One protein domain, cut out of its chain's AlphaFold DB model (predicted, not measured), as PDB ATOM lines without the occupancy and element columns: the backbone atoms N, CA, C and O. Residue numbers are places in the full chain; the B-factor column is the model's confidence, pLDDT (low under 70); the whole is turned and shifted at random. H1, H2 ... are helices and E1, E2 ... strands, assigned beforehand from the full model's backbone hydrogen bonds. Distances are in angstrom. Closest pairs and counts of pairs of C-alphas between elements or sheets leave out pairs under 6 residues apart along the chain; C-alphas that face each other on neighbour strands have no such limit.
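This is residues 4 to 78 of the 224 residues of the protein "Calmodulin" of Ditylum brightwellii (UniProt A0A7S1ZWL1). One helix, H1, runs through the middle of the model, with the two-stranded hairpin E1 and E2 on one side of it and helix H3 on the other; the short helix H2 packs on H3. Two long loops, residues 15 to 28 and residues 40 to 55, join H1 to the hairpin and the hairpin to H2. The printed part has 75 residues with three named helices and two named strands, in the order H1, E1, E2, H2, H3, and the sheet E1 - E2 is antiparallel. The class is mixed, helices and strands, though under half of the residues, 34 of 75, are in named elements. The whole is compact, with a radius of gyration of the C-alphas of 12.0 A and spans of 29 by 29 by 17 A.

H1 is residues 4 to 14, 15.3 A from first to last C-alpha, and begins at C-alpha 4 at (-1.694, -11.360, -22.393). E1 is residues 29 to 32, 10.4 A long, and E2 is residues 35 to 39, 11.6 A long, beginning at C-alpha 35 at (5.150, -12.421, -14.199). H2 is residues 56 to 60, 6.5 A long. H3 is residues 65 to 73, 12.3 A long, and ends at C-alpha 73 at (-14.220, -1.507, -24.393).

H1 has its centre nearest to the mean of the C-alphas, at 4.2 A. The closest C-alphas of H1 and E2 are those of Ala 7 and Ile 36, 5.6 A apart. E1 and E2 form a hairpin, antiparallel, with 152 degrees between their directions; N 30 and O 38 are 3.0 A apart and N 32 and O 35 are 2.9 A apart, both within hydrogen-bond range. Residues 38 to 39 of E2 also pair, antiparallel, with residues 42 to 43. H1 and H3 touch, with the closest C-alphas, those of Gly 9 and Pro 66, 5.3 A apart; they run opposite ways at a steep tilt of 44 degrees. H2 and H3 touch, with the closest C-alphas, those of Thr 60 and Thr 68, 4.9 A apart. H1 and H2 are apart, and H3 is apart from E1 and E2. In H1, H2 and H3 every O i to N i+4 pair is within hydrogen-bond range.

The two C-alphas farthest apart, those of Gly 33 and Glu 76, are 32.6 A from each other. The printed part has no cut. The links H1 to E1, 14 residues, and E2 to H2, 16 residues, are long; E1 to E2 and H2 to H3 are tight links. The mean pLDDT of the printed part is 89.2, and residues 17 to 21, within the long link from H1 to E1, are under 70.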
ATOM      1  N   TRP A   4      -2.276 -12.662 -22.745       97.31
ATOM      2  CA  TRP A   4      -1.694 -11.360 -22.393       97.31
ATOM      3  C   TRP A   4      -2.554 -10.624 -21.357       97.31
ATOM      4  O   TRP A   4      -2.040 -10.130 -20.361       97.31
ATOM      5  N   LEU A   5      -3.880 -10.632 -21.540       96.94
ATOM      6  CA  LEU A   5      -4.819  -9.952 -20.651       96.94
ATOM      7  C   LEU A   5      -4.873 -10.633 -19.278       96.94
ATOM      8  O   LEU A   5      -4.995  -9.965 -18.252       96.94
ATOM      9  N   LEU A   6      -4.781 -11.965 -19.256       95.88
ATOM     10  CA  LEU A   6      -4.692 -12.745 -18.027       95.88
ATOM     11  C   LEU A   6      -3.415 -12.404 -17.249       95.88
ATOM     12  O   LEU A   6      -3.512 -12.088 -16.063       95.88
ATOM     13  N   ALA A   7      -2.253 -12.420 -17.912       95.69
ATOM     14  CA  ALA A   7      -0.975 -12.058 -17.301       95.69
ATOM     15  C   ALA A   7      -0.995 -10.627 -16.762       95.69
ATOM     16  O   ALA A   7      -0.800 -10.436 -15.564       95.69
ATOM     17  N   ASP A   8      -1.311  -9.646 -17.611       94.69
ATOM     18  CA  ASP A   8      -1.317  -8.231 -17.237       94.69
ATOM     19  C   ASP A   8      -2.257  -7.964 -16.068       94.69
ATOM     20  O   ASP A   8      -1.926  -7.216 -15.147       94.69
ATOM     21  N   GLY A   9      -3.437  -8.588 -16.081       93.00
ATOM     22  CA  GLY A   9      -4.402  -8.372 -15.024       93.00
ATOM     23  C   GLY A   9      -3.993  -8.986 -13.689       93.00
ATOM     24  O   GLY A   9      -4.166  -8.318 -12.667       93.00
ATOM     25  N   ILE A  10      -3.402 -10.188 -13.688       92.44
ATOM     26  CA  ILE A  10      -2.843 -10.798 -12.473       92.44
ATOM     27  C   ILE A  10      -1.664  -9.963 -11.969       92.44
ATOM     28  O   ILE A  10      -1.680  -9.535 -10.813       92.44
ATOM     29  N   THR A  11      -0.701  -9.645 -12.839       92.00
ATOM     30  CA  THR A  11       0.447  -8.785 -12.522       92.00
ATOM     31  C   THR A  11      -0.010  -7.463 -11.911       92.00
ATOM     32  O   THR A  11       0.500  -7.074 -10.863       92.00
ATOM     33  N   ALA A  12      -1.014  -6.800 -12.493       90.19
ATOM     34  CA  ALA A  12      -1.556  -5.547 -11.972       90.19
ATOM     35  C   ALA A  12      -2.135  -5.701 -10.557       90.19
ATOM     36  O   ALA A  12      -1.906  -4.837  -9.713       90.19
ATOM     37  N   THR A  13      -2.838  -6.803 -10.274       89.06
ATOM     38  CA  THR A  13      -3.374  -7.070  -8.925       89.06
ATOM     39  C   THR A  13      -2.299  -7.461  -7.907       89.06
ATOM     40  O   THR A  13      -2.516  -7.329  -6.706       89.06
ATOM     41  N   HIS A  14      -1.138  -7.940  -8.365       88.81
ATOM     42  CA  HIS A  14      -0.009  -8.349  -7.520       88.81
ATOM     43  C   HIS A  14       1.035  -7.235  -7.331       88.81
ATOM     44  O   HIS A  14       1.849  -7.312  -6.415       88.81
ATOM     45  N   ALA A  15       1.018  -6.198  -8.171       84.69
ATOM     46  CA  ALA A  15       1.999  -5.110  -8.176       84.69
ATOM     47  C   ALA A  15       1.706  -3.956  -7.185       84.69
ATOM     48  O   ALA A  15       2.475  -2.995  -7.154       84.69
ATOM     49  N   GLY A  16       0.625  -4.005  -6.391       73.31
ATOM     50  CA  GLY A  16       0.209  -2.898  -5.511       73.31
ATOM     51  C   GLY A  16      -0.487  -3.305  -4.201       73.31
ATOM     52  O   GLY A  16      -0.876  -4.455  -4.021       73.31
ATOM     53  N   ASP A  17      -0.628  -2.331  -3.291       54.09
ATOM     54  CA  ASP A  17      -1.275  -2.423  -1.963       54.09
ATOM     55  C   ASP A  17      -2.824  -2.339  -2.098       54.09
ATOM     56  O   ASP A  17      -3.317  -1.603  -2.960       54.09
ATOM     57  N   PRO A  18      -3.634  -3.102  -1.330       50.62
ATOM     58  CA  PRO A  18      -4.903  -3.632  -1.813       50.62
ATOM     59  C   PRO A  18      -6.065  -2.658  -1.620       50.62
ATOM     60  O   PRO A  18      -6.473  -2.384  -0.494       50.62
ATOM     61  N   ILE A  19      -6.709  -2.238  -2.712       54.94
ATOM     62  CA  ILE A  19      -8.092  -1.741  -2.659       54.94
ATOM     63  C   ILE A  19      -8.883  -2.273  -3.871       54.94
ATOM     64  O   ILE A  19      -8.851  -1.652  -4.931       54.94
ATOM     65  N   PRO A  20      -9.640  -3.382  -3.730       57.41
ATOM     66  CA  PRO A  20      -9.628  -4.356  -2.643       57.41
ATOM     67  C   PRO A  20      -9.403  -5.781  -3.187       57.41
ATOM     68  O   PRO A  20     -10.336  -6.436  -3.639       57.41
ATOM     69  N   GLY A  21      -8.173  -6.286  -3.092       65.88
ATOM     70  CA  GLY A  21      -7.917  -7.728  -3.166       65.88
ATOM     71  C   GLY A  21      -6.830  -8.152  -4.146       65.88
ATOM     72  O   GLY A  21      -6.793  -7.731  -5.300       65.88
ATOM     73  N   TRP A  22      -5.982  -9.056  -3.667       79.88
ATOM     74  CA  TRP A  22      -5.028  -9.819  -4.461       79.88
ATOM     75  C   TRP A  22      -5.763 -10.959  -5.173       79.88
ATOM     76  O   TRP A  22      -6.524 -11.688  -4.528       79.88
ATOM     77  N   VAL A  23      -5.574 -11.112  -6.488       87.62
ATOM     78  CA  VAL A  23      -6.151 -12.250  -7.216       87.62
ATOM     79  C   VAL A  23      -5.417 -13.513  -6.794       87.62
ATOM     80  O   VAL A  23      -4.211 -13.638  -6.996       87.62
ATOM     81  N   GLN A  24      -6.177 -14.445  -6.230       88.50
ATOM     82  CA  GLN A  24      -5.728 -15.799  -5.943       88.50
ATOM     83  C   GLN A  24      -6.012 -16.691  -7.153       88.50
ATOM     84  O   GLN A  24      -7.028 -16.527  -7.830       88.50
ATOM     85  N   TYR A  25      -5.122 -17.642  -7.404       90.38
ATOM     86  CA  TYR A  25      -5.264 -18.675  -8.425       90.38
ATOM     87  C   TYR A  25      -4.832 -20.027  -7.844       90.38
ATOM     88  O   TYR A  25      -4.178 -20.074  -6.802       90.38
ATOM     89  N   ASP A  26      -5.245 -21.115  -8.490       86.62
ATOM     90  CA  ASP A  26      -4.892 -22.480  -8.091       86.62
ATOM     91  C   ASP A  26      -3.496 -22.903  -8.591       86.62
ATOM     92  O   ASP A  26      -2.789 -22.146  -9.265       86.62
ATOM     93  N   ASP A  27      -3.113 -24.145  -8.287       84.31
ATOM     94  CA  ASP A  27      -1.819 -24.745  -8.651       84.31
ATOM     95  C   ASP A  27      -1.592 -24.862 -10.174       84.31
ATOM     96  O   ASP A  27      -0.496 -25.204 -10.631       84.31
ATOM     97  N   GLY A  28      -2.620 -24.592 -10.983       87.31
ATOM     98  CA  GLY A  28      -2.533 -24.550 -12.434       87.31
ATOM     99  C   GLY A  28      -1.752 -23.347 -12.962       87.31
ATOM    100  O   GLY A  28      -1.329 -23.376 -14.120       87.31
ATOM    101  N   VAL A  29      -1.529 -22.306 -12.157       91.88
ATOM    102  CA  VAL A  29      -0.815 -21.090 -12.566       91.88
ATOM    103  C   VAL A  29       0.554 -21.024 -11.892       91.88
ATOM    104  O   VAL A  29       0.675 -21.165 -10.678       91.88
ATOM    105  N   LYS A  30       1.609 -20.779 -12.681       94.38
ATOM    106  CA  LYS A  30       2.968 -20.543 -12.163       94.38
ATOM    107  C   LYS A  30       3.399 -19.109 -12.420       94.38
ATOM    108  O   LYS A  30       3.181 -18.575 -13.509       94.38
ATOM    109  N   GLN A  31       4.060 -18.523 -11.428       93.75
ATOM    110  CA  GLN A  31       4.526 -17.142 -11.444       93.75
ATOM    111  C   GLN A  31       5.995 -17.058 -11.025       93.75
ATOM    112  O   GLN A  31       6.415 -17.709 -10.068       93.75
ATOM    113  N   GLU A  32       6.758 -16.216 -11.718       93.62
ATOM    114  CA  GLU A  32       8.121 -15.830 -11.355       93.62
ATOM    115  C   GLU A  32       8.146 -14.324 -11.071       93.62
ATOM    116  O   GLU A  32       7.912 -13.490 -11.949       93.62
ATOM    117  N   GLY A  33       8.379 -13.948  -9.812       91.00
ATOM    118  CA  GLY A  33       8.235 -12.555  -9.387       91.00
ATOM    119  C   GLY A  33       6.787 -12.084  -9.531       91.00
ATOM    120  O   GLY A  33       5.922 -12.572  -8.815       91.00
ATOM    121  N   LEU A  34       6.526 -11.146 -10.445       89.94
ATOM    122  CA  LEU A  34       5.180 -10.648 -10.778       89.94
ATOM    123  C   LEU A  34       4.664 -11.156 -12.133       89.94
ATOM    124  O   LEU A  34       3.587 -10.749 -12.562       89.94
ATOM    125  N   VAL A  35       5.434 -11.999 -12.825       92.06
ATOM    126  CA  VAL A  35       5.150 -12.421 -14.199       92.06
ATOM    127  C   VAL A  35       4.611 -13.842 -14.199       92.06
ATOM    128  O   VAL A  35       5.251 -14.760 -13.686       92.06
ATOM    129  N   ILE A  36       3.436 -14.028 -14.792       94.38
ATOM    130  CA  ILE A  36       2.865 -15.354 -15.022       94.38
ATOM    131  C   ILE A  36       3.649 -16.031 -16.137       94.38
ATOM    132  O   ILE A  36       3.770 -15.478 -17.226       94.38
ATOM    133  N   THR A  37       4.180 -17.219 -15.862       95.62
ATOM    134  CA  THR A  37       4.976 -17.980 -16.832       95.62
ATOM    135  C   THR A  37       4.206 -19.160 -17.400       95.62
ATOM    136  O   THR A  37       4.406 -19.502 -18.560       95.62
ATOM    137  N   HIS A  38       3.306 -19.777 -16.624       95.62
ATOM    138  CA  HIS A  38       2.550 -20.951 -17.070       95.62
ATOM    139  C   HIS A  38       1.094 -20.916 -16.608       95.62
ATOM    140  O   HIS A  38       0.795 -20.447 -15.510       95.62
ATOM    141  N   VAL A  39       0.211 -21.496 -17.423       93.38
ATOM    142  CA  VAL A  39      -1.204 -21.737 -17.114       93.38
ATOM    143  C   VAL A  39      -1.581 -23.142 -17.591       93.38
ATOM    144  O   VAL A  39      -1.419 -23.479 -18.764       93.38
ATOM    145  N   GLY A  40      -2.077 -23.982 -16.683       88.25
ATOM    146  CA  GLY A  40      -2.414 -25.380 -16.958       88.25
ATOM    147  C   GLY A  40      -1.196 -26.239 -17.313       88.25
ATOM    148  O   GLY A  40      -1.300 -27.134 -18.146       88.25
ATOM    149  N   GLY A  41      -0.026 -25.933 -16.742       90.75
ATOM    150  CA  GLY A  41       1.228 -26.648 -17.015       90.75
ATOM    151  C   GLY A  41       1.897 -26.316 -18.355       90.75
ATOM    152  O   GLY A  41       2.955 -26.868 -18.644       90.75
ATOM    153  N   ILE A  42       1.320 -25.411 -19.147       92.94
ATOM    154  CA  ILE A  42       1.859 -24.947 -20.433       92.94
ATOM    155  C   ILE A  42       2.330 -23.503 -20.266       92.94
ATOM    156  O   ILE A  42       1.715 -22.747 -19.511       92.94
ATOM    157  N   GLU A  43       3.416 -23.127 -20.944       97.06
ATOM    158  CA  GLU A  43       3.877 -21.736 -20.996       97.06
ATOM    159  C   GLU A  43       2.747 -20.819 -21.482       97.06
ATOM    160  O   GLU A  43       1.925 -21.204 -22.321       97.06
ATOM    161  N   ILE A  44       2.651 -19.625 -20.901       96.50
ATOM    162  CA  ILE A  44       1.577 -18.710 -21.265       96.50
ATOM    163  C   ILE A  44       1.790 -18.164 -22.683       96.50
ATOM    164  O   ILE A  44       2.818 -17.580 -23.012       96.50
ATOM    165  N   GLU A  45       0.783 -18.337 -23.530       97.56
ATOM    166  CA  GLU A  45       0.772 -17.866 -24.909       97.56
ATOM    167  C   GLU A  45      -0.102 -16.600 -24.990       97.56
ATOM    168  O   GLU A  45      -1.300 -16.683 -24.694       97.56
ATOM    169  N   PRO A  46       0.438 -15.434 -25.398       96.12
ATOM    170  CA  PRO A  46      -0.279 -14.156 -25.356       96.12
ATOM    171  C   PRO A  46      -1.656 -14.174 -26.031       96.12
ATOM    172  O   PRO A  46      -2.636 -13.699 -25.454       96.12
ATOM    173  N   ASP A  47      -1.752 -14.772 -27.217       97.06
ATOM    174  CA  ASP A  47      -2.967 -14.748 -28.041       97.06
ATOM    175  C   ASP A  47      -3.903 -15.938 -27.789       97.06
ATOM    176  O   ASP A  47      -5.025 -15.988 -28.304       97.06
ATOM    177  N   ARG A  48      -3.476 -16.912 -26.978       95.38
ATOM    178  CA  ARG A  48      -4.298 -18.076 -26.657       95.38
ATOM    179  C   ARG A  48      -5.450 -17.669 -25.748       95.38
ATOM    180  O   ARG A  48      -5.281 -16.944 -24.770       95.38
ATOM    181  N   ILE A  49      -6.644 -18.179 -26.044       94.38
ATOM    182  CA  ILE A  49      -7.816 -17.966 -25.197       94.38
ATOM    183  C   ILE A  49      -7.838 -19.008 -24.079       94.38
ATOM    184  O   ILE A  49      -8.049 -20.198 -24.313       94.38
ATOM    185  N   TYR A  50      -7.685 -18.535 -22.847       92.31
ATOM    186  CA  TYR A  50      -7.808 -19.331 -21.631       92.31
ATOM    187  C   TYR A  50      -9.240 -19.294 -21.096       92.31
ATOM    188  O   TYR A  50      -9.907 -18.248 -21.109       92.31
ATOM    189  N   ARG A  51      -9.719 -20.441 -20.605       89.06
ATOM    190  CA  ARG A  51     -10.972 -20.536 -19.846       89.06
ATOM    191  C   ARG A  51     -10.645 -20.214 -18.392       89.06
ATOM    192  O   ARG A  51      -9.905 -20.955 -17.760       89.06
ATOM    193  N   VAL A  52     -11.167 -19.098 -17.897       88.62
ATOM    194  CA  VAL A  52     -10.878 -18.584 -16.554       88.62
ATOM    195  C   VAL A  52     -12.184 -18.521 -15.778       88.62
ATOM    196  O   VAL A  52     -13.148 -17.920 -16.252       88.62
ATOM    197  N   ALA A  53     -12.216 -19.144 -14.602       86.19
ATOM    198  CA  ALA A  53     -13.295 -18.980 -13.640       86.19
ATOM    199  C   ALA A  53     -12.938 -17.823 -12.696       86.19
ATOM    200  O   ALA A  53     -11.914 -17.858 -12.024       86.19
ATOM    201  N   THR A  54     -13.757 -16.774 -12.674       87.69
ATOM    202  CA  THR A  54     -13.546 -15.566 -11.858       87.69
ATOM    203  C   THR A  54     -14.891 -14.897 -11.577       87.69
ATOM    204  O   THR A  54     -15.900 -15.239 -12.205       87.69
ATOM    205  N   LYS A  55     -14.944 -13.957 -10.628       87.38
ATOM    206  CA  LYS A  55     -16.161 -13.184 -10.378       87.38
ATOM    207  C   LYS A  55     -16.254 -12.058 -11.402       87.38
ATOM    208  O   LYS A  55     -15.282 -11.375 -11.693       87.38
ATOM    209  N   ILE A  56     -17.469 -11.781 -11.873       88.62
ATOM    210  CA  ILE A  56     -17.754 -10.612 -12.728       88.62
ATOM    211  C   ILE A  56     -17.251  -9.307 -12.100       88.62
ATOM    212  O   ILE A  56     -16.810  -8.403 -12.811       88.62
ATOM    213  N   SER A  57     -17.313  -9.203 -10.770       87.31
ATOM    214  CA  SER A  57     -16.790  -8.048 -10.044       87.31
ATOM    215  C   SER A  57     -15.315  -7.819 -10.342       87.31
ATOM    216  O   SER A  57     -14.957  -6.686 -10.629       87.31
ATOM    217  N   ASP A  58     -14.496  -8.869 -10.371       88.25
ATOM    218  CA  ASP A  58     -13.039  -8.777 -10.543       88.25
ATOM    219  C   ASP A  58     -12.685  -8.156 -11.910       88.25
ATOM    220  O   ASP A  58     -11.678  -7.466 -12.060       88.25
ATOM    221  N   LEU A  59     -13.567  -8.349 -12.899       91.12
ATOM    222  CA  LEU A  59     -13.431  -7.827 -14.259       91.12
ATOM    223  C   LEU A  59     -13.941  -6.390 -14.430       91.12
ATOM    224  O   LEU A  59     -13.686  -5.781 -15.466       91.12
ATOM    225  N   THR A  60     -14.712  -5.855 -13.478       89.06
ATOM    226  CA  THR A  60     -15.499  -4.623 -13.686       89.06
ATOM    227  C   THR A  60     -15.368  -3.578 -12.578       89.06
ATOM    228  O   THR A  60     -15.634  -2.399 -12.821       89.06
ATOM    229  N   ASN A  61     -14.949  -3.965 -11.372       87.56
ATOM    230  CA  ASN A  61     -14.909  -3.105 -10.184       87.56
ATOM    231  C   ASN A  61     -13.626  -2.257 -10.059       87.56
ATOM    232  O   ASN A  61     -13.496  -1.512  -9.091       87.56
ATOM    233  N   GLY A  62     -12.689  -2.354 -11.009       86.31
ATOM    234  CA  GLY A  62     -11.410  -1.642 -10.950       86.31
ATOM    235  C   GLY A  62     -10.301  -2.360 -10.179       86.31
ATOM    236  O   GLY A  62      -9.213  -1.801 -10.079       86.31
ATOM    237  N   GLN A  63     -10.532  -3.576  -9.669       85.56
ATOM    238  CA  GLN A  63      -9.523  -4.364  -8.947       85.56
ATOM    239  C   GLN A  63      -8.308  -4.680  -9.825       85.56
ATOM    240  O   GLN A  63      -7.173  -4.638  -9.358       85.56
ATOM    241  N   SER A  64      -8.540  -4.938 -11.113       90.88
ATOM    242  CA  SER A  64      -7.496  -5.017 -12.127       90.88
ATOM    243  C   SER A  64      -7.773  -3.998 -13.223       90.88
ATOM    244  O   SER A  64      -8.783  -4.089 -13.929       90.88
ATOM    245  N   LYS A  65      -6.888  -3.003 -13.363       91.50
ATOM    246  CA  LYS A  65      -7.019  -1.962 -14.390       91.50
ATOM    247  C   LYS A  65      -7.030  -2.553 -15.813       91.50
ATOM    248  O   LYS A  65      -7.981  -2.231 -16.524       91.50
ATOM    249  N   PRO A  66      -6.101  -3.455 -16.206       94.06
ATOM    250  CA  PRO A  66      -6.132  -4.083 -17.530       94.06
ATOM    251  C   PRO A  66      -7.457  -4.786 -17.837       94.06
ATOM    252  O   PRO A  66      -8.043  -4.560 -18.892       94.06
ATOM    253  N   TRP A  67      -7.986  -5.579 -16.897       94.25
ATOM    254  CA  TRP A  67      -9.284  -6.240 -17.085       94.25
ATOM    255  C   TRP A  67     -10.426  -5.239 -17.189       94.25
ATOM    256  O   TRP A  67     -11.247  -5.327 -18.098       94.25
ATOM    257  N   THR A  68     -10.459  -4.266 -16.281       93.44
ATOM    258  CA  THR A  68     -11.540  -3.281 -16.218       93.44
ATOM    259  C   THR A  68     -11.598  -2.425 -17.479       93.44
ATOM    260  O   THR A  68     -12.690  -2.122 -17.949       93.44
ATOM    261  N   GLU A  69     -10.455  -2.015 -18.028       95.12
ATOM    262  CA  GLU A  69     -10.397  -1.250 -19.279       95.12
ATOM    263  C   GLU A  69     -10.809  -2.121 -20.469       95.12
ATOM    264  O   GLU A  69     -11.725  -1.743 -21.199       95.12
ATOM    265  N   TYR A  70     -10.256  -3.332 -20.584       96.38
ATOM    266  CA  TYR A  70     -10.598  -4.256 -21.666       96.38
ATOM    267  C   TYR A  70     -12.098  -4.571 -21.721       96.38
ATOM    268  O   TYR A  70     -12.725  -4.445 -22.767       96.38
ATOM    269  N   TYR A  71     -12.715  -4.942 -20.596       95.25
ATOM    270  CA  TYR A  71     -14.133  -5.318 -20.576       95.25
ATOM    271  C   TYR A  71     -15.096  -4.123 -20.620       95.25
ATOM    272  O   TYR A  71     -16.286  -4.313 -20.876       95.25
ATOM    273  N   LYS A  72     -14.608  -2.892 -20.413       95.00
ATOM    274  CA  LYS A  72     -15.367  -1.670 -20.728       95.00
ATOM    275  C   LYS A  72     -15.412  -1.403 -22.230       95.00
ATOM    276  O   LYS A  72     -16.444  -0.949 -22.717       95.00
ATOM    277  N   GLU A  73     -14.316  -1.666 -22.936       97.00
ATOM    278  CA  GLU A  73     -14.220  -1.507 -24.393       97.00
ATOM    279  C   GLU A  73     -14.869  -2.675 -25.150       97.00
ATOM    280  O   GLU A  73     -15.426  -2.468 -26.226       97.00
ATOM    281  N   HIS A  74     -14.869  -3.866 -24.544       95.56
ATOM    282  CA  HIS A  74     -15.400  -5.113 -25.101       95.56
ATOM    283  C   HIS A  74     -16.506  -5.732 -24.223       95.56
ATOM    284  O   HIS A  74     -16.342  -6.848 -23.708       95.56
ATOM    285  N   PRO A  75     -17.646  -5.048 -24.007       94.00
ATOM    286  CA  PRO A  75     -18.736  -5.580 -23.187       94.00
ATOM    287  C   PRO A  75     -19.339  -6.875 -23.755       94.00
ATOM    288  O   PRO A  75     -19.861  -7.688 -22.994       94.00
ATOM    289  N   GLU A  76     -19.241  -7.109 -25.066       94.06
ATOM    290  CA  GLU A  76     -19.649  -8.350 -25.736       94.06
ATOM    291  C   GLU A  76     -18.813  -9.570 -25.326       94.06
ATOM    292  O   GLU A  76     -19.258 -10.705 -25.489       94.06
ATOM    293  N   CYS A  77     -17.613  -9.345 -24.782       91.88
ATOM    294  CA  CYS A  77     -16.740 -10.400 -24.276       91.88
ATOM    295  C   CYS A  77     -17.056 -10.793 -22.821       91.88
ATOM    296  O   CYS A  77     -16.473 -11.759 -22.318       91.88
ATOM    297  N   LEU A  78     -17.947 -10.069 -22.129       90.88
ATOM    298  CA  LEU A  78     -18.447 -10.476 -20.817       90.88
ATOM    299  C   LEU A  78     -19.531 -11.554 -20.969       90.88
ATOM    300  O   LEU A  78     -20.389 -11.446 -21.849       90.88
TER     301      LEU A  78